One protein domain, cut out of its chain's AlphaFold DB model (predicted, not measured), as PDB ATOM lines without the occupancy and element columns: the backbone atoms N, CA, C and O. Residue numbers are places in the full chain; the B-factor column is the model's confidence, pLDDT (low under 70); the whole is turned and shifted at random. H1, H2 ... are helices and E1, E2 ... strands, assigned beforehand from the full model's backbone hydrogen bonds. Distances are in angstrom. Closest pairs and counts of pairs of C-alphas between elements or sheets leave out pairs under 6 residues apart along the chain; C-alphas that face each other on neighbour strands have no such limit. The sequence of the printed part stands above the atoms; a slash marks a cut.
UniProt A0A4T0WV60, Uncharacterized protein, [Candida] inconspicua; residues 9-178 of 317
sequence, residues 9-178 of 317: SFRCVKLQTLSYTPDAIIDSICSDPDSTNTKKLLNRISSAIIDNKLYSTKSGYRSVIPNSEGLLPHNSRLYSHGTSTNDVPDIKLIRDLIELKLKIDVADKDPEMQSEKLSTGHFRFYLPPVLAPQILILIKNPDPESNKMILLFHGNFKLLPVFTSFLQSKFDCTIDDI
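AT A GLANCE: This is residues 9 to 178 of the 317 residues of an uncharacterized protein of [Candida] inconspicua (UniProt A0A4T0WV60). One twisted sheet of six antiparallel strands has helices H1, H2 and H4 packed over one face, while its other face is bare. Beyond one end of the strands spreads a long loop region, residues 52 to 90, of which residues 59 to 67 stick out; the loop of residues 108 to 117 makes the other end of the long axis. The printed part has 170 residues with four named helices and six named strands, in the order E1 H1 H2 H3 E2 E3 E4 E5 H4 E6; the sheet's order is E2 E3 E4 E5 E1 E6. The class is mixed, helices and strands; the whole is only just compact, close to loose, with a radius of gyration of the C-alphas of 18.1 A, and spans 59 by 34 by 25 A.

HOW THE PARTS SIT: E2, residues 99 to 107, E3, residues 118 to 127, E4, residues 131 to 140, and E5, residues 148 to 154, form a meander, each strand the antiparallel neighbour of the one before. N 101 and O 124 of the hairpin E2 and E3 are 2.8 A apart, N 123 and O 136 of the hairpin E3 and E4 2.8 A, and N 137 and O 152 of the hairpin E4 and E5 2.8 A, each within hydrogen-bond range. E1, residues 9 to 17, is antiparallel to E5, with N 13 and O 151 at 2.9 A. E6, residues 173 to 177, is an edge strand antiparallel to E1, with N 14 and O 176 at 2.8 A. H4, residues 157 to 171, with E5 and E6 forms a split strand-helix-strand unit, E1 being between its strands, with a right-handed crossover. H1, residues 22 to 30, H2, residues 36 to 51, and H4 are on the same face, making two layers, sheet and helices. Ile 26 of H1 and Gly 121 of E3 have the closest C-alphas of these elements, 5.1 A apart. H2 is the hub: it touches H4 at a shallow tilt of 32 degrees, opposite ways, closest at C-alphas 45 and 162, 6.6 A. It touches H1 only at the corner, with residues 37 to 38 alone, closest at C-alphas 29 and 38, 5.5 A. H3, residues 91 to 97, touches H2, closest at C-alphas 46 and 95, 5.6 A, and only grazes the sheet. Every O i to N i+4 pair is within hydrogen-bond range in H1, H2 and H3, and 9 of 11 in H4.

IN THESE COORDINATES: E1 begins at C-alpha 9, (-24.398, 36.787, 4.048), and E6 ends at C-alpha 177, (-8.899, 34.596, 5.767). From first to last C-alpha E3 measures 29.9 A, E4 27.9 A, E2 25.2 A, E1 25.1 A and H2 22.7 A.

THE WHOLE: The C-alphas farthest apart, of Thr 83 and Gln 114, are 61.2 A apart. The printed part has no cut; the link from H2 to H3, 39 residues, is long. The mean pLDDT of the printed part is 79.7, and residues 56 to 87 and 107 to 116 are under 70.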
ATOM      1  N   SER A   9     -25.752  36.464   4.507       94.75
ATOM      2  CA  SER A   9     -24.398  36.787   4.048       94.75
ATOM      3  C   SER A   9     -23.395  36.312   5.089       94.75
ATOM      4  O   SER A   9     -23.430  36.773   6.232       94.75
ATOM      5  N   PHE A  10     -22.533  35.391   4.685       96.75
ATOM      6  CA  PHE A  10     -21.502  34.782   5.501       96.75
ATOM      7  C   PHE A  10     -20.138  35.365   5.168       96.75
ATOM      8  O   PHE A  10     -19.817  35.577   3.999       96.75
ATOM      9  N   ARG A  11     -19.314  35.567   6.193       96.12
ATOM     10  CA  ARG A  11     -17.863  35.632   6.054       96.12
ATOM     11  C   ARG A  11     -17.311  34.225   6.214       96.12
ATOM     12  O   ARG A  11     -17.561  33.590   7.236       96.12
ATOM     13  N   CYS A  12     -16.577  33.768   5.214       96.12
ATOM     14  CA  CYS A  12     -15.894  32.490   5.232       96.12
ATOM     15  C   CYS A  12     -14.448  32.692   5.700       96.12
ATOM     16  O   CYS A  12     -13.746  33.579   5.214       96.12
ATOM     17  N   VAL A  13     -14.008  31.861   6.636       95.56
ATOM     18  CA  VAL A  13     -12.606  31.759   7.056       95.56
ATOM     19  C   VAL A  13     -12.187  30.298   7.020       95.56
ATOM     20  O   VAL A  13     -13.005  29.394   7.215       95.56
ATOM     21  N   LYS A  14     -10.910  30.075   6.744       95.31
ATOM     22  CA  LYS A  14     -10.300  28.758   6.722       95.31
ATOM     23  C   LYS A  14      -9.824  28.408   8.117       95.31
ATOM     24  O   LYS A  14      -9.272  29.254   8.811       95.31
ATOM     25  N   LEU A  15     -10.028  27.161   8.508       95.25
ATOM     26  CA  LEU A  15      -9.526  26.592   9.746       95.25
ATOM     27  C   LEU A  15      -8.703  25.351   9.404       95.25
ATOM     28  O   LEU A  15      -9.169  24.474   8.682       95.25
ATOM     29  N   GLN A  16      -7.482  25.282   9.919       94.50
ATOM     30  CA  GLN A  16      -6.582  24.142   9.757       94.50
ATOM     31  C   GLN A  16      -6.273  23.579  11.141       94.50
ATOM     32  O   GLN A  16      -5.731  24.283  11.993       94.50
ATOM     33  N   THR A  17      -6.636  22.325  11.382       92.00
ATOM     34  CA  THR A  17      -6.353  21.648  12.649       92.00
ATOM     35  C   THR A  17      -4.942  21.062  12.642       92.00
ATOM     36  O   THR A  17      -4.433  20.651  11.595       92.00
ATOM     37  N   LEU A  18      -4.298  21.054  13.813       89.56
ATOM     38  CA  LEU A  18      -2.970  20.463  14.005       89.56
ATOM     39  C   LEU A  18      -3.063  19.134  14.760       89.56
ATOM     40  O   LEU A  18      -2.511  18.132  14.316       89.56
ATOM     41  N   SER A  19      -3.812  19.127  15.866       87.00
ATOM     42  CA  SER A  19      -3.873  17.991  16.802       87.00
ATOM     43  C   SER A  19      -5.257  17.334  16.910       87.00
ATOM     44  O   SER A  19      -5.407  16.302  17.561       87.00
ATOM     45  N   TYR A  20      -6.281  17.929  16.298       87.69
ATOM     46  CA  TYR A  20      -7.675  17.492  16.403       87.69
ATOM     47  C   TYR A  20      -8.246  17.118  15.041       87.69
ATOM     48  O   TYR A  20      -7.934  17.752  14.034       87.69
ATOM     49  N   THR A  21      -9.142  16.133  15.010       89.94
ATOM     50  CA  THR A  21      -9.924  15.864  13.803       89.94
ATOM     51  C   THR A  21     -11.024  16.924  13.645       89.94
ATOM     52  O   THR A  21     -11.608  17.357  14.646       89.94
ATOM     53  N   PRO A  22     -11.354  17.336  12.408       90.12
ATOM     54  CA  PRO A  22     -12.479  18.229  12.140       90.12
ATOM     55  C   PRO A  22     -13.799  17.818  12.808       90.12
ATOM     56  O   PRO A  22     -14.510  18.659  13.361       90.12
ATOM     57  N   ASP A  23     -14.106  16.518  12.799       90.00
ATOM     58  CA  ASP A  23     -15.333  15.980  13.393       90.00
ATOM     59  C   ASP A  23     -15.352  16.165  14.916       90.00
ATOM     60  O   ASP A  23     -16.360  16.603  15.462       90.00
ATOM     61  N   ALA A  24     -14.217  15.979  15.602       90.50
ATOM     62  CA  ALA A  24     -14.135  16.204  17.045       90.50
ATOM     63  C   ALA A  24     -14.431  17.665  17.432       90.50
ATOM     64  O   ALA A  24     -15.012  17.921  18.489       90.50
ATOM     65  N   ILE A  25     -14.062  18.633  16.585       91.88
ATOM     66  CA  ILE A  25     -14.383  20.050  16.807       91.88
ATOM     67  C   ILE A  25     -15.884  20.292  16.636       91.88
ATOM     68  O   ILE A  25     -16.497  20.937  17.491       91.88
ATOM     69  N   ILE A  26     -16.475  19.768  15.554       92.69
ATOM     70  CA  ILE A  26     -17.920  19.859  15.297       92.69
ATOM     71  C   ILE A  26     -18.689  19.265  16.474       92.69
ATOM     72  O   ILE A  26     -19.529  19.945  17.063       92.69
ATOM     73  N   ASP A  27     -18.349  18.044  16.873       91.56
ATOM     74  CA  ASP A  27     -19.027  17.347  17.955       91.56
ATOM     75  C   ASP A  27     -18.881  18.115  19.276       91.56
ATOM     76  O   ASP A  27     -19.851  18.309  20.012       91.56
ATOM     77  N   SER A  28     -17.695  18.643  19.571       89.94
ATOM     78  CA  SER A  28     -17.456  19.324  20.842       89.94
ATOM     79  C   SER A  28     -18.268  20.613  21.029       89.94
ATOM     80  O   SER A  28     -18.595  20.971  22.165       89.94
ATOM     81  N   ILE A  29     -18.590  21.315  19.941       90.38
ATOM     82  CA  ILE A  29     -19.252  22.631  19.979       90.38
ATOM     83  C   ILE A  29     -20.740  22.529  19.621       90.38
ATOM     84  O   ILE A  29     -21.541  23.337  20.092       90.38
ATOM     85  N   CYS A  30     -21.118  21.558  18.786       90.69
ATOM     86  CA  CYS A  30     -22.445  21.476  18.177       90.69
ATOM     87  C   CYS A  30     -23.283  20.266  18.624       90.69
ATOM     88  O   CYS A  30     -24.427  20.169  18.182       90.69
ATOM     89  N   SER A  31     -22.776  19.374  19.484       87.31
ATOM     90  CA  SER A  31     -23.561  18.210  19.946       87.31
ATOM     91  C   SER A  31     -24.499  18.524  21.102       87.31
ATOM     92  O   SER A  31     -25.645  18.084  21.101       87.31
ATOM     93  N   ASP A  32     -24.005  19.251  22.106       88.25
ATOM     94  CA  ASP A  32     -24.683  19.382  23.395       88.25
ATOM     95  C   ASP A  32     -24.607  20.829  23.922       88.25
ATOM     96  O   ASP A  32     -23.500  21.368  24.090       88.25
ATOM     97  N   PRO A  33     -25.760  21.485  24.186       84.19
ATOM     98  CA  PRO A  33     -25.783  22.814  24.785       84.19
ATOM     99  C   PRO A  33     -25.162  22.841  26.188       84.19
ATOM    100  O   PRO A  33     -24.597  23.858  26.595       84.19
ATOM    101  N   ASP A  34     -25.225  21.724  26.913       85.75
ATOM    102  CA  ASP A  34     -24.730  21.599  28.276       85.75
ATOM    103  C   ASP A  34     -23.251  21.228  28.373       85.75
ATOM    104  O   ASP A  34     -22.691  21.233  29.482       85.75
ATOM    105  N   SER A  35     -22.596  20.992  27.234       89.25
ATOM    106  CA  SER A  35     -21.180  20.657  27.192       89.25
ATOM    107  C   SER A  35     -20.331  21.760  27.833       89.25
ATOM    108  O   SER A  35     -20.605  22.964  27.741       89.25
ATOM    109  N   THR A  36     -19.232  21.350  28.470       91.00
ATOM    110  CA  THR A  36     -18.292  22.290  29.102       91.00
ATOM    111  C   THR A  36     -17.752  23.313  28.095       91.00
ATOM    112  O   THR A  36     -17.530  24.474  28.446       91.00
ATOM    113  N   ASN A  37     -17.545  22.903  26.842       90.62
ATOM    114  CA  ASN A  37     -17.000  23.766  25.802       90.62
ATOM    115  C   ASN A  37     -18.045  24.754  25.284       90.62
ATOM    116  O   ASN A  37     -17.740  25.944  25.196       90.62
ATOM    117  N   THR A  38     -19.285  24.309  25.073       90.75
ATOM    118  CA  THR A  38     -20.407  25.189  24.728       90.75
ATOM    119  C   THR A  38     -20.619  26.245  25.814       90.75
ATOM    120  O   THR A  38     -20.656  27.437  25.517       90.75
ATOM    121  N   LYS A  39     -20.650  25.846  27.095       91.56
ATOM    122  CA  LYS A  39     -20.794  26.774  28.234       91.56
ATOM    123  C   LYS A  39     -19.663  27.804  28.305       91.56
ATOM    124  O   LYS A  39     -19.914  28.988  28.528       91.56
ATOM    125  N   LYS A  40     -18.412  27.383  28.083       93.44
ATOM    126  CA  LYS A  40     -17.253  28.295  28.026       93.44
ATOM    127  C   LYS A  40     -17.360  29.282  26.865       93.44
ATOM    128  O   LYS A  40     -17.049  30.457  27.053       93.44
ATOM    129  N   LEU A  41     -17.799  28.825  25.694       94.31
ATOM    130  CA  LEU A  41     -18.010  29.678  24.527       94.31
ATOM    131  C   LEU A  41     -19.135  30.691  24.774       94.31
ATOM    132  O   LEU A  41     -18.927  31.879  24.549       94.31
ATOM    133  N   LEU A  42     -20.270  30.258  25.331       93.56
ATOM    134  CA  LEU A  42     -21.373  31.145  25.715       93.56
ATOM    135  C   LEU A  42     -20.929  32.226  26.704       93.56
ATOM    136  O   LEU A  42     -21.264  33.385  26.508       93.56
ATOM    137  N   ASN A  43     -20.115  31.889  27.711       94.25
ATOM    138  CA  ASN A  43     -19.562  32.897  28.624       94.25
ATOM    139  C   ASN A  43     -18.735  33.956  27.874       94.25
ATOM    140  O   ASN A  43     -18.904  35.145  28.125       94.25
ATOM    141  N   ARG A  44     -17.874  33.544  26.929       95.50
ATOM    142  CA  ARG A  44     -17.086  34.491  26.119       95.50
ATOM    143  C   ARG A  44     -17.970  35.351  25.216       95.50
ATOM    144  O   ARG A  44     -17.694  36.534  25.050       95.50
ATOM    145  N   ILE A  45     -19.035  34.775  24.655       95.00
ATOM    146  CA  ILE A  45     -20.031  35.514  23.870       95.00
ATOM    147  C   ILE A  45     -20.726  36.558  24.751       95.00
ATOM    148  O   ILE A  45     -20.819  37.717  24.351       95.00
ATOM    149  N   SER A  46     -21.168  36.184  25.955       93.25
ATOM    150  CA  SER A  46     -21.807  37.104  26.900       93.25
ATOM    151  C   SER A  46     -20.879  38.250  27.302       93.25
ATOM    152  O   SER A  46     -21.306  39.403  27.266       93.25
ATOM    153  N   SER A  47     -19.605  37.966  27.604       93.88
ATOM    154  CA  SER A  47     -18.590  39.006  27.834       93.88
ATOM    155  C   SER A  47     -18.487  39.944  26.637       93.88
ATOM    156  O   SER A  47     -18.619  41.152  26.787       93.88
ATOM    157  N   ALA A  48     -18.355  39.401  25.425       92.69
ATOM    158  CA  ALA A  48     -18.213  40.217  24.228       92.69
ATOM    159  C   ALA A  48     -19.450  41.080  23.936       92.69
ATOM    160  O   ALA A  48     -19.295  42.196  23.441       92.69
ATOM    161  N   ILE A  49     -20.661  40.605  24.247       89.06
ATOM    162  CA  ILE A  49     -21.895  41.403  24.160       89.06
ATOM    163  C   ILE A  49     -21.817  42.611  25.100       89.06
ATOM    164  O   ILE A  49     -22.174  43.718  24.681       89.06
ATOM    165  N   ILE A  50     -21.331  42.412  26.329       87.88
ATOM    166  CA  ILE A  50     -21.150  43.478  27.320       87.88
ATOM    167  C   ILE A  50     -20.070  44.461  26.867       87.88
ATOM    168  O   ILE A  50     -20.348  45.651  26.709       87.88
ATOM    169  N   ASP A  51     -18.867  43.958  26.595       89.19
ATOM    170  CA  ASP A  51     -17.680  44.760  26.284       89.19
ATOM    171  C   ASP A  51     -17.906  45.643  25.053       89.19
ATOM    172  O   ASP A  51     -17.505  46.806  25.001       89.19
ATOM    173  N   ASN A  52     -18.619  45.109  24.059       84.19
ATOM    174  CA  ASN A  52     -18.938  45.830  22.833       84.19
ATOM    175  C   ASN A  52     -20.241  46.633  22.899       84.19
ATOM    176  O   ASN A  52     -20.619  47.230  21.886       84.19
ATOM    177  N   LYS A  53     -20.920  46.642  24.053       82.12
ATOM    178  CA  LYS A  53     -22.209  47.309  24.286       82.12
ATOM    179  C   LYS A  53     -23.275  46.928  23.256       82.12
ATOM    180  O   LYS A  53     -24.091  47.762  22.870       82.12
ATOM    181  N   LEU A  54     -23.291  45.664  22.822       81.00
ATOM    182  CA  LEU A  54     -24.239  45.166  21.810       81.00
ATOM    183  C   LEU A  54     -25.687  45.124  22.319       81.00
ATOM    184  O   LEU A  54     -26.606  44.911  21.537       81.00
ATOM    185  N   TYR A  55     -25.877  45.340  23.619       73.81
ATOM    186  CA  TYR A  55     -27.173  45.461  24.272       73.81
ATOM    187  C   TYR A  55     -27.744  46.887  24.279       73.81
ATOM    188  O   TYR A  55     -28.905  47.073  24.634       73.81
ATOM    189  N   SER A  56     -26.953  47.901  23.904       66.88
ATOM    190  CA  SER A  56     -27.338  49.313  23.994       66.88
ATOM    191  C   SER A  56     -27.589  49.934  22.618       66.88
ATOM    192  O   SER A  56     -26.784  49.798  21.699       66.88
ATOM    193  N   THR A  57     -28.660  50.721  22.492       53.88
ATOM    194  CA  THR A  57     -29.008  51.459  21.264       53.88
ATOM    195  C   THR A  57     -28.078  52.630  20.943       53.88
ATOM    196  O   THR A  57     -28.127  53.164  19.838       53.88
ATOM    197  N   LYS A  58     -27.195  53.021  21.872       49.62
ATOM    198  CA  LYS A  58     -26.180  54.068  21.651       49.62
ATOM    199  C   LYS A  58     -24.926  53.558  20.926       49.62
ATOM    200  O   LYS A  58     -24.054  54.356  20.586       49.62
ATOM    201  N   SER A  59     -24.817  52.253  20.667       41.16
ATOM    202  CA  SER A  59     -23.762  51.678  19.824       41.16
ATOM    203  C   SER A  59     -24.071  51.988  18.352       41.16
ATOM    204  O   SER A  59     -24.761  51.237  17.664       41.16
ATOM    205  N   GLY A  60     -23.580  53.136  17.883       39.03
ATOM    206  CA  GLY A  60     -23.765  53.613  16.520       39.03
ATOM    207  C   GLY A  60     -23.270  52.626  15.464       39.03
ATOM    208  O   GLY A  60     -22.073  52.405  15.325       39.03
ATOM    209  N   TYR A  61     -24.199  52.105  14.667       35.53
ATOM    210  CA  TYR A  61     -23.987  51.812  13.254       35.53
ATOM    211  C   TYR A  61     -25.293  52.114  12.514       35.53
ATOM    212  O   TYR A  61     -26.365  51.642  12.885       35.53
ATOM    213  N   ARG A  62     -25.199  52.973  11.496       37.06
ATOM    214  CA  ARG A  62     -26.305  53.414  10.639       37.06
ATOM    215  C   ARG A  62     -27.066  52.215  10.053       37.06
ATOM    216  O   ARG A  62     -26.492  51.483   9.257       37.06
ATOM    217  N   SER A  63     -28.358  52.093  10.360       31.83
ATOM    218  CA  SER A  63     -29.363  51.498   9.465       31.83
ATOM    219  C   SER A  63     -30.781  51.838   9.937       31.83
ATOM    220  O   SER A  63     -31.385  51.106  10.708       31.83
ATOM    221  N   VAL A  64     -31.274  52.986   9.470       31.88
ATOM    222  CA  VAL A  64     -32.632  53.213   8.941       31.88
ATOM    223  C   VAL A  64     -33.734  52.266   9.455       31.88
ATOM    224  O   VAL A  64     -34.212  51.403   8.727       31.88
ATOM    225  N   ILE A  65     -34.199  52.485  10.683       34.97
ATOM    226  CA  ILE A  65     -35.626  52.370  11.003       34.97
ATOM    227  C   ILE A  65     -35.981  53.660  11.757       34.97
ATOM    228  O   ILE A  65     -35.617  53.798  12.927       34.97
ATOM    229  N   PRO A  66     -36.605  54.655  11.104       28.14
ATOM    230  CA  PRO A  66     -37.136  55.805  11.817       28.14
ATOM    231  C   PRO A  66     -38.311  55.298  12.666       28.14
ATOM    232  O   PRO A  66     -39.253  54.733  12.118       28.14
ATOM    233  N   ASN A  67     -38.215  55.462  13.990       28.91
ATOM    234  CA  ASN A  67     -39.170  55.041  15.034       28.91
ATOM    235  C   ASN A  67     -38.921  53.691  15.737       28.91
ATOM    236  O   ASN A  67     -39.878  53.066  16.186       28.91
ATOM    237  N   SER A  68     -37.673  53.255  15.939       33.53
ATOM    238  CA  SER A  68     -37.404  52.362  17.078       33.53
ATOM    239  C   SER A  68     -36.952  53.189  18.279       33.53
ATOM    240  O   SER A  68     -35.766  53.500  18.430       33.53
ATOM    241  N   GLU A  69     -37.902  53.520  19.155       34.44
ATOM    242  CA  GLU A  69     -37.612  53.609  20.589       34.44
ATOM    243  C   GLU A  69     -36.732  52.413  20.988       34.44
ATOM    244  O   GLU A  69     -36.806  51.348  20.369       34.44
ATOM    245  N   GLY A  70     -35.828  52.619  21.947       41.12
ATOM    246  CA  GLY A  70     -34.732  51.698  22.236       41.12
ATOM    247  C   GLY A  70     -35.142  50.220  22.197       41.12
ATOM    248  O   GLY A  70     -36.139  49.841  22.797       41.12
ATOM    249  N   LEU A  71     -34.347  49.376  21.522       47.97
ATOM    250  CA  LEU A  71     -34.559  47.921  21.389       47.97
ATOM    251  C   LEU A  71     -34.749  47.180  22.729       47.97
ATOM    252  O   LEU A  71     -35.097  46.004  22.736       47.97
ATOM    253  N   LEU A  72     -34.541  47.858  23.858       48.19
ATOM    254  CA  LEU A  72     -34.918  47.401  25.181       48.19
ATOM    255  C   LEU A  72     -35.777  48.464  25.877       48.19
ATOM    256  O   LEU A  72     -35.303  49.592  26.038       48.19
ATOM    257  N   PRO A  73     -36.993  48.123  26.344       48.84
ATOM    258  CA  PRO A  73     -37.778  49.031  27.172       48.84
ATOM    259  C   PRO A  73     -37.011  49.375  28.459       48.84
ATOM    260  O   PRO A  73     -36.231  48.561  28.959       48.84
ATOM    261  N   HIS A  74     -37.268  50.559  29.029       46.00
ATOM    262  CA  HIS A  74     -36.661  51.016  30.291       46.00
ATOM    263  C   HIS A  74     -36.818  50.006  31.446       46.00
ATOM    264  O   HIS A  74     -35.963  49.944  32.319       46.00
ATOM    265  N   ASN A  75     -37.838  49.142  31.375       47.91
ATOM    266  CA  ASN A  75     -38.143  48.093  32.352       47.91
ATOM    267  C   ASN A  75     -37.598  46.706  31.948       47.91
ATOM    268  O   ASN A  75     -38.115  45.676  32.389       47.91
ATOM    269  N   SER A  76     -36.614  46.643  31.045       55.09
ATOM    270  CA  SER A  76     -36.027  45.375  30.614       55.09
ATOM    271  C   SER A  76     -35.346  44.670  31.783       55.09
ATOM    272  O   SER A  76     -34.539  45.261  32.502       55.09
ATOM    273  N   ARG A  77     -35.619  43.367  31.917       54.28
ATOM    274  CA  ARG A  77     -35.005  42.499  32.931       54.28
ATOM    275  C   ARG A  77     -33.480  42.453  32.844       54.28
ATOM    276  O   ARG A  77     -32.886  42.009  33.809       54.28
ATOM    277  N   LEU A  78     -32.883  42.896  31.729       55.41
ATOM    278  CA  LEU A  78     -31.438  42.899  31.463       55.41
ATOM    279  C   LEU A  78     -30.621  43.829  32.367       55.41
ATOM    280  O   LEU A  78     -29.430  43.593  32.539       55.41
ATOM    281  N   TYR A  79     -31.228  44.867  32.936       59.75
ATOM    282  CA  TYR A  79     -30.525  45.770  33.843       59.75
ATOM    283  C   TYR A  79     -30.683  45.259  35.271       59.75
ATOM    284  O   TYR A  79     -31.803  44.966  35.699       59.75
ATOM    285  N   SER A  80     -29.577  45.169  36.014       50.41
ATOM    286  CA  SER A  80     -29.607  44.926  37.456       50.41
ATOM    287  C   SER A  80     -30.511  45.986  38.086       50.41
ATOM    288  O   SER A  80     -30.116  47.141  38.195       50.41
ATOM    289  N   HIS A  81     -31.738  45.603  38.442       49.72
ATOM    290  CA  HIS A  81     -32.781  46.449  39.046       49.72
ATOM    291  C   HIS A  81     -33.657  47.305  38.110       49.72
ATOM    292  O   HIS A  81     -34.436  48.101  38.624       49.72
ATOM    293  N   GLY A  82     -33.613  47.133  36.781       48.06
ATOM    294  CA  GLY A  82     -34.615  47.707  35.855       48.06
ATOM    295  C   GLY A  82     -34.790  49.235  35.903       48.06
ATOM    296  O   GLY A  82     -35.852  49.730  35.542       48.06
ATOM    297  N   THR A  83     -33.792  49.976  36.393       47.06
ATOM    298  CA  THR A  83     -33.919  51.407  36.726       47.06
ATOM    299  C   THR A  83     -33.168  52.336  35.771       47.06
ATOM    300  O   THR A  83     -33.492  53.520  35.712       47.06
ATOM    301  N   SER A  84     -32.209  51.839  34.977       54.94
ATOM    302  CA  SER A  84     -31.414  52.682  34.075       54.94
ATOM    303  C   SER A  84     -30.850  51.912  32.875       54.94
ATOM    304  O   SER A  84     -30.218  50.871  33.017       54.94
ATOM    305  N   THR A  85     -31.005  52.474  31.669       56.91
ATOM    306  CA  THR A  85     -30.379  51.971  30.429       56.91
ATOM    307  C   THR A  85     -28.885  52.303  30.322       56.91
ATOM    308  O   THR A  85     -28.243  51.948  29.330       56.91
ATOM    309  N   ASN A  86     -28.324  53.002  31.320       58.47
ATOM    310  CA  ASN A  86     -26.892  53.294  31.413       58.47
ATOM    311  C   ASN A  86     -26.113  52.216  32.186       58.47
ATOM    312  O   ASN A  86     -24.882  52.234  32.147       58.47
ATOM    313  N   ASP A  87     -26.801  51.287  32.852       66.31
ATOM    314  CA  ASP A  87     -26.157  50.272  33.681       66.31
ATOM    315  C   ASP A  87     -25.649  49.101  32.829       66.31
ATOM    316  O   ASP A  87     -26.184  48.787  31.758       66.31
ATOM    317  N   VAL A  88     -24.578  48.458  33.294       73.62
ATOM    318  CA  VAL A  88     -23.995  47.284  32.637       73.62
ATOM    319  C   VAL A  88     -24.760  46.032  33.089       73.62
ATOM    320  O   VAL A  88     -24.814  45.776  34.290       73.62
ATOM    321  N   PRO A  89     -25.348  45.246  32.166       75.44
ATOM    322  CA  PRO A  89     -26.018  43.995  32.504       75.44
ATOM    323  C   PRO A  89     -25.079  42.987  33.170       75.44
ATOM    324  O   PRO A  89     -23.908  42.881  32.799       75.44
ATOM    325  N   ASP A  90     -25.614  42.174  34.083       83.69
ATOM    326  CA  ASP A  90     -24.888  41.021  34.620       83.69
ATOM    327  C   ASP A  90     -24.627  39.993  33.502       83.69
ATOM    328  O   ASP A  90     -25.527  39.592  32.757       83.69
ATOM    329  N   ILE A  91     -23.381  39.526  33.406       86.56
ATOM    330  CA  ILE A  91     -22.966  38.490  32.462       86.56
ATOM    331  C   ILE A  91     -23.750  37.191  32.645       86.56
ATOM    332  O   ILE A  91     -24.081  36.536  31.652       86.56
ATOM    333  N   LYS A  92     -24.070  36.824  33.893       87.12
ATOM    334  CA  LYS A  92     -24.841  35.615  34.190       87.12
ATOM    335  C   LYS A  92     -26.239  35.731  33.596       87.12
ATOM    336  O   LYS A  92     -26.693  34.819  32.915       87.12
ATOM    337  N   LEU A  93     -26.869  36.885  33.781       84.38
ATOM    338  CA  LEU A  93     -28.181  37.174  33.231       84.38
ATOM    339  C   LEU A  93     -28.183  37.175  31.697       84.38
ATOM    340  O   LEU A  93     -29.058  36.554  31.103       84.38
ATOM    341  N   ILE A  94     -27.206  37.826  31.048       86.88
ATOM    342  CA  ILE A  94     -27.092  37.780  29.579       86.88
ATOM    343  C   ILE A  94     -26.971  36.337  29.111       86.88
ATOM    344  O   ILE A  94     -27.690  35.932  28.204       86.88
ATOM    345  N   ARG A  95     -26.087  35.555  29.731       88.81
ATOM    346  CA  ARG A  95     -25.878  34.156  29.360       88.81
ATOM    347  C   ARG A  95     -27.158  33.336  29.481       88.81
ATOM    348  O   ARG A  95     -27.470  32.590  28.562       88.81
ATOM    349  N   ASP A  96     -27.878  33.483  30.587       87.62
ATOM    350  CA  ASP A  96     -29.093  32.714  30.856       87.62
ATOM    351  C   ASP A  96     -30.255  33.121  29.914       87.62
ATOM    352  O   ASP A  96     -31.207  32.365  29.742       87.62
ATOM    353  N   LEU A  97     -30.159  34.288  29.260       87.94
ATOM    354  CA  LEU A  97     -31.108  34.779  28.253       87.94
ATOM    355  C   LEU A  97     -30.686  34.508  26.798       87.94
ATOM    356  O   LEU A  97     -31.483  34.744  25.888       87.94
ATOM    357  N   ILE A  98     -29.457  34.047  26.545       90.94
ATOM    358  CA  ILE A  98     -29.038  33.666  25.191       90.94
ATOM    359  C   ILE A  98     -29.775  32.386  24.797       90.94
ATOM    360  O   ILE A  98     -29.564  31.317  25.366       90.94
ATOM    361  N   GLU A  99     -30.596  32.483  23.756       92.50
ATOM    362  CA  GLU A  99     -31.211  31.320  23.136       92.50
ATOM    363  C   GLU A  99     -30.205  30.668  22.189       92.50
ATOM    364  O   GLU A  99     -29.736  31.296  21.236       92.50
ATOM    365  N   LEU A 100     -29.888  29.396  22.440       93.75
ATOM    366  CA  LEU A 100     -28.938  28.603  21.665       93.75
ATOM    367  C   LEU A 100     -29.650  27.463  20.927       93.75
ATOM    368  O   LEU A 100     -30.478  26.750  21.488       93.75
ATOM    369  N   LYS A 101     -29.295  27.268  19.657       93.50
ATOM    370  CA  LYS A 101     -29.717  26.146  18.815       93.50
ATOM    371  C   LYS A 101     -28.481  25.520  18.185       93.50
ATOM    372  O   LYS A 101     -27.781  26.171  17.408       93.50
ATOM    373  N   LEU A 102     -28.246  24.258  18.519       92.56
ATOM    374  CA  LEU A 102     -27.157  23.453  17.984       92.56
ATOM    375  C   LEU A 102     -27.709  22.384  17.051       92.56
ATOM    376  O   LEU A 102     -28.817  21.885  17.258       92.56
ATOM    377  N   LYS A 103     -26.954  22.056  16.006       92.31
ATOM    378  CA  LYS A 103     -27.301  20.969  15.097       92.31
ATOM    379  C   LYS A 103     -26.060  20.434  14.402       92.31
ATOM    380  O   LYS A 103     -25.231  21.220  13.958       92.31
ATOM    381  N   ILE A 104     -25.986  19.122  14.227       89.00
ATOM    382  CA  ILE A 104     -25.037  18.484  13.317       89.00
ATOM    383  C   ILE A 104     -25.848  17.918  12.154       89.00
ATOM    384  O   ILE A 104     -26.843  17.222  12.357       89.00
ATOM    385  N   ASP A 105     -25.469  18.288  10.938       84.62
ATOM    386  CA  ASP A 105     -26.081  17.819   9.700       84.62
ATOM    387  C   ASP A 105     -25.003  17.143   8.857       84.62
ATOM    388  O   ASP A 105     -23.946  17.722   8.603       84.62
ATOM    389  N   VAL A 106     -25.310  15.948   8.363       78.00
ATOM    390  CA  VAL A 106     -24.506  15.265   7.352       78.00
ATOM    391  C   VAL A 106     -25.242  15.402   6.025       78.00
ATOM    392  O   VAL A 106     -26.367  14.923   5.881       78.00
ATOM    393  N   ALA A 107     -24.640  16.116   5.079       67.31
ATOM    394  CA  ALA A 107     -25.203  16.297   3.753       67.31
ATOM    395  C   ALA A 107     -25.007  15.026   2.917       67.31
ATOM    396  O   ALA A 107     -23.899  14.493   2.820       67.31
ATOM    397  N   ASP A 108     -26.104  14.541   2.326       55.66
ATOM    398  CA  ASP A 108     -26.072  13.393   1.424       55.66
ATOM    399  C   ASP A 108     -25.265  13.686   0.156       55.66
ATOM    400  O   ASP A 108     -25.215  14.818  -0.327       55.66
ATOM    401  N   LYS A 109     -24.670  12.610  -0.371       60.34
ATOM    402  CA  LYS A 109     -23.818  12.558  -1.561       60.34
ATOM    403  C   LYS A 109     -24.402  13.379  -2.716       60.34
ATOM    404  O   LYS A 109     -25.556  13.165  -3.097       60.34
ATOM    405  N   ASP A 110     -23.583  14.233  -3.317       54.62
ATOM    406  CA  ASP A 110     -23.809  14.654  -4.696       54.62
ATOM    407  C   ASP A 110     -23.301  13.518  -5.608       54.62
ATOM    408  O   ASP A 110     -22.118  13.184  -5.545       54.62
ATOM    409  N   PRO A 111     -24.157  12.843  -6.398       49.59
ATOM    410  CA  PRO A 111     -23.736  11.754  -7.273       49.59
ATOM    411  C   PRO A 111     -22.733  12.189  -8.354       49.59
ATOM    412  O   PRO A 111     -22.026  11.326  -8.871       49.59
ATOM    413  N   GLU A 112     -22.636  13.484  -8.679       53.12
ATOM    414  CA  GLU A 112     -21.622  14.011  -9.607       53.12
ATOM    415  C   GLU A 112     -20.257  14.224  -8.936       53.12
ATOM    416  O   GLU A 112     -19.233  14.307  -9.615       53.12
ATOM    417  N   MET A 113     -20.212  14.255  -7.602       55.06
ATOM    418  CA  MET A 113     -18.980  14.344  -6.825       55.06
ATOM    419  C   MET A 113     -18.760  13.032  -6.088       55.06
ATOM    420  O   MET A 113     -19.134  12.868  -4.927       55.06
ATOM    421  N   GLN A 114     -18.147  12.073  -6.785       53.06
ATOM    422  CA  GLN A 114     -17.615  10.857  -6.172       53.06
ATOM    423  C   GLN A 114     -16.503  11.209  -5.165       53.06
ATOM    424  O   GLN A 114     -15.330  11.092  -5.484       53.06
ATOM    425  N   SER A 115     -16.866  11.650  -3.961       51.25
ATOM    426  CA  SER A 115     -16.056  11.567  -2.739       51.25
ATOM    427  C   SER A 115     -16.837  12.168  -1.564       51.25
ATOM    428  O   SER A 115     -16.975  13.380  -1.455       51.25
ATOM    429  N   GLU A 116     -17.305  11.277  -0.692       61.88
ATOM    430  CA  GLU A 116     -17.578  11.495   0.738       61.88
ATOM    431  C   GLU A 116     -18.704  12.450   1.183       61.88
ATOM    432  O   GLU A 116     -19.160  13.356   0.494       61.88
ATOM    433  N   LYS A 117     -19.248  12.154   2.372       72.06
ATOM    434  CA  LYS A 117     -20.345  12.915   2.980       72.06
ATOM    435  C   LYS A 117     -19.781  14.182   3.614       72.06
ATOM    436  O   LYS A 117     -18.861  14.109   4.424       72.06
ATOM    437  N   LEU A 118     -20.388  15.327   3.324       79.25
ATOM    438  CA  LEU A 118     -19.984  16.591   3.928       79.25
ATOM    439  C   LEU A 118     -20.633  16.729   5.316       79.25
ATOM    440  O   LEU A 118     -21.856  16.846   5.438       79.25
ATOM    441  N   SER A 119     -19.810  16.694   6.364       86.12
ATOM    442  CA  SER A 119     -20.239  16.906   7.752       86.12
ATOM    443  C   SER A 119     -20.271  18.399   8.080       86.12
ATOM    444  O   SER A 119     -19.327  19.135   7.768       86.12
ATOM    445  N   THR A 120     -21.363  18.858   8.697       91.06
ATOM    446  CA  THR A 120     -21.548  20.261   9.079       91.06
ATOM    447  C   THR A 120     -22.042  20.417  10.514       91.06
ATOM    448  O   THR A 120     -23.019  19.789  10.919       91.06
ATOM    449  N   GLY A 121     -21.404  21.309  11.270       93.62
ATOM    450  CA  GLY A 121     -21.819  21.736  12.605       93.62
ATOM    451  C   GLY A 121     -22.447  23.123  12.564       93.62
ATOM    452  O   GLY A 121     -21.882  24.043  11.982       93.62
ATOM    453  N   HIS A 122     -23.619  23.289  13.161       94.38
ATOM    454  CA  HIS A 122     -24.394  24.525  13.156       94.38
ATOM    455  C   HIS A 122     -24.514  25.015  14.592       94.38
ATOM    456  O   HIS A 122     -25.067  24.327  15.451       94.38
ATOM    457  N   PHE A 123     -24.032  26.226  14.841       95.19
ATOM    458  CA  PHE A 123     -24.147  26.912  16.119       95.19
ATOM    459  C   PHE A 123     -24.879  28.231  15.882       95.19
ATOM    460  O   PHE A 123     -24.336  29.177  15.309       95.19
ATOM    461  N   ARG A 124     -26.149  28.288  16.283       95.19
ATOM    462  CA  ARG A 124     -26.993  29.475  16.134       95.19
ATOM    463  C   ARG A 124     -27.388  29.994  17.499       95.19
ATOM    464  O   ARG A 124     -27.984  29.259  18.276       95.19
ATOM    465  N   PHE A 125     -27.156  31.272  17.752       94.00
ATOM    466  CA  PHE A 125     -27.562  31.899  19.004       94.00
ATOM    467  C   PHE A 125     -28.135  33.294  18.779       94.00
ATOM    468  O   PHE A 125     -27.888  33.928  17.753       94.00
ATOM    469  N   TYR A 126     -28.942  33.765  19.718       90.88
ATOM    470  CA  TYR A 126     -29.456  35.131  19.739       90.88
ATOM    471  C   TYR A 126     -29.833  35.534  21.154       90.88
ATOM    472  O   TYR A 126     -29.990  34.692  22.032       90.88
ATOM    473  N   LEU A 127     -29.990  36.838  21.354       85.69
ATOM    474  CA  LEU A 127     -30.496  37.414  22.590       85.69
ATOM    475  C   LEU A 127     -31.776  38.178  22.237       85.69
ATOM    476  O   LEU A 127     -31.670  39.294  21.735       85.69
ATOM    477  N   PRO A 128     -32.974  37.603  22.402       76.56
ATOM    478  CA  PRO A 128     -34.210  38.292  22.047       76.56
ATOM    479  C   PRO A 128     -34.518  39.451  23.013       76.56
ATOM    480  O   PRO A 128     -34.339  39.291  24.220       76.56
ATOM    481  N   PRO A 129     -35.023  40.611  22.548       72.75
ATOM    482  CA  PRO A 129     -35.065  41.148  21.176       72.75
ATOM    483  C   PRO A 129     -33.811  41.976  20.802       72.75
ATOM    484  O   PRO A 129     -33.822  42.747  19.850       72.75
ATOM    485  N   VAL A 130     -32.736  41.844  21.572       75.00
ATOM    486  CA  VAL A 130     -31.523  42.671  21.530       75.00
ATOM    487  C   VAL A 130     -30.658  42.425  20.300       75.00
ATOM    488  O   VAL A 130     -30.240  43.360  19.620       75.00
ATOM    489  N   LEU A 131     -30.336  41.159  20.048       81.69
ATOM    490  CA  LEU A 131     -29.376  40.741  19.042       81.69
ATOM    491  C   LEU A 131     -30.069  39.796  18.071       81.69
ATOM    492  O   LEU A 131     -30.606  38.761  18.469       81.69
ATOM    493  N   ALA A 132     -30.012  40.140  16.786       84.38
ATOM    494  CA  ALA A 132     -30.484  39.268  15.721       84.38
ATOM    495  C   ALA A 132     -29.764  37.902  15.757       84.38
ATOM    496  O   ALA A 132     -28.647  37.811  16.276       84.38
ATOM    497  N   PRO A 133     -30.349  36.844  15.169       89.38
ATOM    498  CA  PRO A 133     -29.692  35.551  15.010       89.38
ATOM    499  C   PRO A 133     -28.269  35.647  14.467       89.38
ATOM    500  O   PRO A 133     -28.035  36.127  13.363       89.38
ATOM    501  N   GLN A 134     -27.340  35.149  15.271       94.19
ATOM    502  CA  GLN A 134     -25.947  34.933  14.930       94.19
ATOM    503  C   GLN A 134     -25.795  33.467  14.537       94.19
ATOM    504  O   GLN A 134     -26.322  32.579  15.213       94.19
ATOM    505  N   ILE A 135     -25.115  33.206  13.429       95.81
ATOM    506  CA  ILE A 135     -24.985  31.871  12.855       95.81
ATOM    507  C   ILE A 135     -23.508  31.605  12.605       95.81
ATOM    508  O   ILE A 135     -22.839  32.362  11.905       95.81
ATOM    509  N   LEU A 136     -23.033  30.493  13.146       96.25
ATOM    510  CA  LEU A 136     -21.737  29.910  12.866       96.25
ATOM    511  C   LEU A 136     -21.966  28.524  12.262       96.25
ATOM    512  O   LEU A 136     -22.709  27.718  12.824       96.25
ATOM    513  N   ILE A 137     -21.338  28.250  11.124       95.81
ATOM    514  CA  ILE A 137     -21.388  26.943  10.472       95.81
ATOM    515  C   ILE A 137     -19.962  26.461  10.263       95.81
ATOM    516  O   ILE A 137     -19.161  27.144   9.634       95.81
ATOM    517  N   LEU A 138     -19.657  25.287  10.797       95.19
ATOM    518  CA  LEU A 138     -18.408  24.572  10.594       95.19
ATOM    519  C   LEU A 138     -18.632  23.517   9.519       95.19
ATOM    520  O   LEU A 138     -19.585  22.744   9.608       95.19
ATOM    521  N   ILE A 139     -17.774  23.492   8.507       93.50
ATOM    522  CA  ILE A 139     -17.868  22.572   7.377       93.50
ATOM    523  C   ILE A 139     -16.548  21.832   7.247       93.50
ATOM    524  O   ILE A 139     -15.515  22.453   6.997       93.50
ATOM    525  N   LYS A 140     -16.587  20.511   7.412       90.75
ATOM    526  CA  LYS A 140     -15.423  19.651   7.204       90.75
ATOM    527  C   LYS A 140     -15.082  19.570   5.710       90.75
ATOM    528  O   LYS A 140     -15.985  19.481   4.873       90.75
ATOM    529  N   ASN A 141     -13.790  19.595   5.381       87.19
ATOM    530  CA  ASN A 141     -13.333  19.279   4.032       87.19
ATOM    531  C   ASN A 141     -13.643  17.799   3.717       87.19
ATOM    532  O   ASN A 141     -13.365  16.938   4.549       87.19
ATOM    533  N   PRO A 142     -14.247  17.493   2.559       79.06
ATOM    534  CA  PRO A 142     -14.630  16.128   2.194       79.06
ATOM    535  C   PRO A 142     -13.445  15.166   2.023       79.06
ATOM    536  O   PRO A 142     -13.669  13.966   2.004       79.06
ATOM    537  N   ASP A 143     -12.215  15.658   1.874       83.12
ATOM    538  CA  ASP A 143     -11.017  14.818   1.840       83.12
ATOM    539  C   ASP A 143     -10.712  14.271   3.253       83.12
ATOM    540  O   ASP A 143     -10.487  15.067   4.173       83.12
ATOM    541  N   PRO A 144     -10.705  12.940   3.461       75.50
ATOM    542  CA  PRO A 144     -10.531  12.331   4.780       75.50
ATOM    543  C   PRO A 144      -9.151  12.596   5.387       75.50
ATOM    544  O   PRO A 144      -9.035  12.651   6.611       75.50
ATOM    545  N   GLU A 145      -8.132  12.811   4.553       81.00
ATOM    546  CA  GLU A 145      -6.769  13.148   4.982       81.00
ATOM    547  C   GLU A 145      -6.613  14.655   5.255       81.00
ATOM    548  O   GLU A 145      -5.589  15.127   5.761       81.00
ATOM    549  N   SER A 146      -7.636  15.450   4.928       85.69
ATOM    550  CA  SER A 146      -7.605  16.892   5.094       85.69
ATOM    551  C   SER A 146      -7.991  17.302   6.508       85.69
ATOM    552  O   SER A 146      -9.142  17.241   6.937       85.69
ATOM    553  N   ASN A 147      -7.023  17.889   7.200       89.81
ATOM    554  CA  ASN A 147      -7.223  18.579   8.475       89.81
ATOM    555  C   ASN A 147      -7.840  19.988   8.305       89.81
ATOM    556  O   ASN A 147      -7.680  20.858   9.163       89.81
ATOM    557  N   LYS A 148      -8.509  20.259   7.176       91.62
ATOM    558  CA  LYS A 148      -9.105  21.565   6.860       91.62
ATOM    559  C   LYS A 148     -10.599  21.595   7.129       91.62
ATOM    560  O   LYS A 148     -11.333  20.628   6.921       91.62
ATOM    561  N   MET A 149     -11.061  22.773   7.512       93.31
ATOM    562  CA  MET A 149     -12.463  23.123   7.637       93.31
ATOM    563  C   MET A 149     -12.687  24.543   7.141       93.31
ATOM    564  O   MET A 149     -11.796  25.389   7.207       93.31
ATOM    565  N   ILE A 150     -13.916  24.830   6.735       95.00
ATOM    566  CA  ILE A 150     -14.373  26.199   6.530       95.00
ATOM    567  C   ILE A 150     -15.349  26.571   7.637       95.00
ATOM    568  O   ILE A 150     -16.240  25.802   7.999       95.00
ATOM    569  N   LEU A 151     -15.183  27.779   8.162       96.12
ATOM    570  CA  LEU A 151     -16.091  28.405   9.107       96.12
ATOM    571  C   LEU A 151     -16.831  29.531   8.389       96.12
ATOM    572  O   LEU A 151     -16.218  30.470   7.887       96.12
ATOM    573  N   LEU A 152     -18.158  29.437   8.350       96.56
ATOM    574  CA  LEU A 152     -19.045  30.458   7.811       96.56
ATOM    575  C   LEU A 152     -19.706  31.180   8.977       96.56
ATOM    576  O   LEU A 152     -20.405  30.565   9.783       96.56
ATOM    577  N   PHE A 153     -19.513  32.490   9.052       97.00
ATOM    578  CA  PHE A 153     -20.094  33.318  10.099       97.00
ATOM    579  C   PHE A 153     -21.036  34.372   9.522       97.00
ATOM    580  O   PHE A 153     -20.651  35.155   8.656       97.00
ATOM    581  N   HIS A 154     -22.260  34.417  10.036       96.00
ATOM    582  CA  HIS A 154     -23.241  35.459   9.762       96.00
ATOM    583  C   HIS A 154     -23.670  36.112  11.073       96.00
ATOM    584  O   HIS A 154     -24.151  35.434  11.983       96.00
ATOM    585  N   GLY A 155     -23.534  37.433  11.163       91.62
ATOM    586  CA  GLY A 155     -23.894  38.169  12.364       91.62
ATOM    587  C   GLY A 155     -23.088  39.451  12.553       91.62
ATOM    588  O   GLY A 155     -22.554  40.026  11.607       91.62
ATOM    589  N   ASN A 156     -22.998  39.906  13.798       90.00
ATOM    590  CA  ASN A 156     -22.172  41.027  14.203       90.00
ATOM    591  C   ASN A 156     -20.693  40.615  14.179       90.00
ATOM    592  O   ASN A 156     -20.262  39.759  14.951       90.00
ATOM    593  N   PHE A 157     -19.903  41.260  13.320       87.75
ATOM    594  CA  PHE A 157     -18.484  40.948  13.116       87.75
ATOM    595  C   PHE A 157     -17.620  41.052  14.377       87.75
ATOM    596  O   PHE A 157     -16.579  40.407  14.439       87.75
ATOM    597  N   LYS A 158     -18.055  41.786  15.408       89.06
ATOM    598  CA  LYS A 158     -17.357  41.839  16.703       89.06
ATOM    599  C   LYS A 158     -17.373  40.499  17.447       89.06
ATOM    600  O   LYS A 158     -16.539  40.281  18.318       89.06
ATOM    601  N   LEU A 159     -18.296  39.599  17.102       92.69
ATOM    602  CA  LEU A 159     -18.391  38.267  17.698       92.69
ATOM    603  C   LEU A 159     -17.545  37.227  16.953       92.69
ATOM    604  O   LEU A 159     -17.186  36.221  17.555       92.69
ATOM    605  N   LEU A 160     -17.154  37.464  15.695       93.56
ATOM    606  CA  LEU A 160     -16.303  36.529  14.948       93.56
ATOM    607  C   LEU A 160     -14.959  36.251  15.663       93.56
ATOM    608  O   LEU A 160     -14.650  35.075  15.854       93.56
ATOM    609  N   PRO A 161     -14.213  37.263  16.165       94.75
ATOM    610  CA  PRO A 161     -12.996  37.035  16.950       94.75
ATOM    611  C   PRO A 161     -13.200  36.186  18.211       94.75
ATOM    612  O   PRO A 161     -12.280  35.502  18.657       94.75
ATOM    613  N   VAL A 162     -14.399  36.205  18.801       95.31
ATOM    614  CA  VAL A 162     -14.725  35.386  19.980       95.31
ATOM    615  C   VAL A 162     -14.711  33.906  19.610       95.31
ATOM    616  O   VAL A 162     -14.133  33.097  20.335       95.31
ATOM    617  N   PHE A 163     -15.298  33.560  18.462       94.50
ATOM    618  CA  PHE A 163     -15.301  32.194  17.942       94.50
ATOM    619  C   PHE A 163     -13.914  31.755  17.501       94.50
ATOM    620  O   PHE A 163     -13.456  30.693  17.917       94.50
ATOM    621  N   THR A 164     -13.227  32.570  16.699       95.12
ATOM    622  CA  THR A 164     -11.916  32.194  16.164       95.12
ATOM    623  C   THR A 164     -10.888  32.026  17.284       95.12
ATOM    624  O   THR A 164     -10.239  30.986  17.357       95.12
ATOM    625  N   SER A 165     -10.826  32.954  18.246       95.12
ATOM    626  CA  SER A 165      -9.930  32.827  19.407       95.12
ATOM    627  C   SER A 165     -10.294  31.659  20.325       95.12
ATOM    628  O   SER A 165      -9.413  31.024  20.908       95.12
ATOM    629  N   PHE A 166     -11.586  31.348  20.482       95.06
ATOM    630  CA  PHE A 166     -12.014  30.163  21.221       95.06
ATOM    631  C   PHE A 166     -11.497  28.893  20.558       95.06
ATOM    632  O   PHE A 166     -10.844  28.103  21.240       95.06
ATOM    633  N   LEU A 167     -11.721  28.756  19.251       94.75
ATOM    634  CA  LEU A 167     -11.291  27.606  18.467       94.75
ATOM    635  C   LEU A 167      -9.773  27.414  18.538       94.75
ATOM    636  O   LEU A 167      -9.327  26.350  18.957       94.75
ATOM    637  N   GLN A 168      -8.998  28.468  18.264       94.12
ATOM    638  CA  GLN A 168      -7.533  28.441  18.341       94.12
ATOM    639  C   GLN A 168      -7.043  28.027  19.735       94.12
ATOM    640  O   GLN A 168      -6.183  27.164  19.870       94.12
ATOM    641  N   SER A 169      -7.640  28.585  20.798       92.69
ATOM    642  CA  SER A 169      -7.229  28.296  22.181       92.69
ATOM    643  C   SER A 169      -7.637  26.912  22.703       92.69
ATOM    644  O   SER A 169      -7.209  26.530  23.796       92.69
ATOM    645  N   LYS A 170      -8.535  26.202  22.008       93.00
ATOM    646  CA  LYS A 170      -9.109  24.935  22.490       93.00
ATOM    647  C   LYS A 170      -8.815  23.734  21.622       93.00
ATOM    648  O   LYS A 170      -8.682  22.653  22.179       93.00
ATOM    649  N   PHE A 171      -8.718  23.923  20.317       92.50
ATOM    650  CA  PHE A 171      -8.598  22.829  19.361       92.50
ATOM    651  C   PHE A 171      -7.315  22.897  18.540       92.50
ATOM    652  O   PHE A 171      -7.245  22.245  17.504       92.50
ATOM    653  N   ASP A 172      -6.325  23.671  19.001       90.25
ATOM    654  CA  ASP A 172      -4.987  23.744  18.410       90.25
ATOM    655  C   ASP A 172      -5.046  23.851  16.878       90.25
ATOM    656  O   ASP A 172      -4.728  22.924  16.127       90.25
ATOM    657  N   CYS A 173      -5.603  24.970  16.421       94.38
ATOM    658  CA  CYS A 173      -5.860  25.223  15.013       94.38
ATOM    659  C   CYS A 173      -5.365  26.606  14.596       94.38
ATOM    660  O   CYS A 173      -5.304  27.534  15.407       94.38
ATOM    661  N   THR A 174      -5.043  26.756  13.314       94.94
ATOM    662  CA  THR A 174      -4.819  28.062  12.689       94.94
ATOM    663  C   THR A 174      -6.083  28.500  11.966       94.94
ATOM    664  O   THR A 174      -6.870  27.672  11.499       94.94
ATOM    665  N   ILE A 175      -6.311  29.812  11.925       95.31
ATOM    666  CA  ILE A 175      -7.467  30.401  11.252       95.31
ATOM    667  C   ILE A 175      -6.967  31.521  10.360       95.31
ATOM    668  O   ILE A 175      -6.332  32.453  10.850       95.31
ATOM    669  N   ASP A 176      -7.305  31.427   9.081       94.25
ATOM    670  CA  ASP A 176      -6.856  32.337   8.039       94.25
ATOM    671  C   ASP A 176      -8.045  32.851   7.227       94.25
ATOM    672  O   ASP A 176      -9.054  32.165   7.035       94.25
ATOM    673  N   ASP A 177      -7.926  34.073   6.717       92.19
ATOM    674  CA  ASP A 177      -8.899  34.596   5.767       92.19
ATOM    675  C   ASP A 177      -8.857  33.798   4.460       92.19
ATOM    676  O   ASP A 177      -7.789  33.547   3.894       92.19
ATOM    677  N   ILE A 178     -10.034  33.452   3.934       91.31
ATOM    678  CA  ILE A 178     -10.126  32.862   2.601       91.31
ATOM    679  C   ILE A 178      -9.862  33.948   1.564       91.31
ATOM    680  O   ILE A 178     -10.465  35.024   1.594       91.31
TER     681      ILE A 178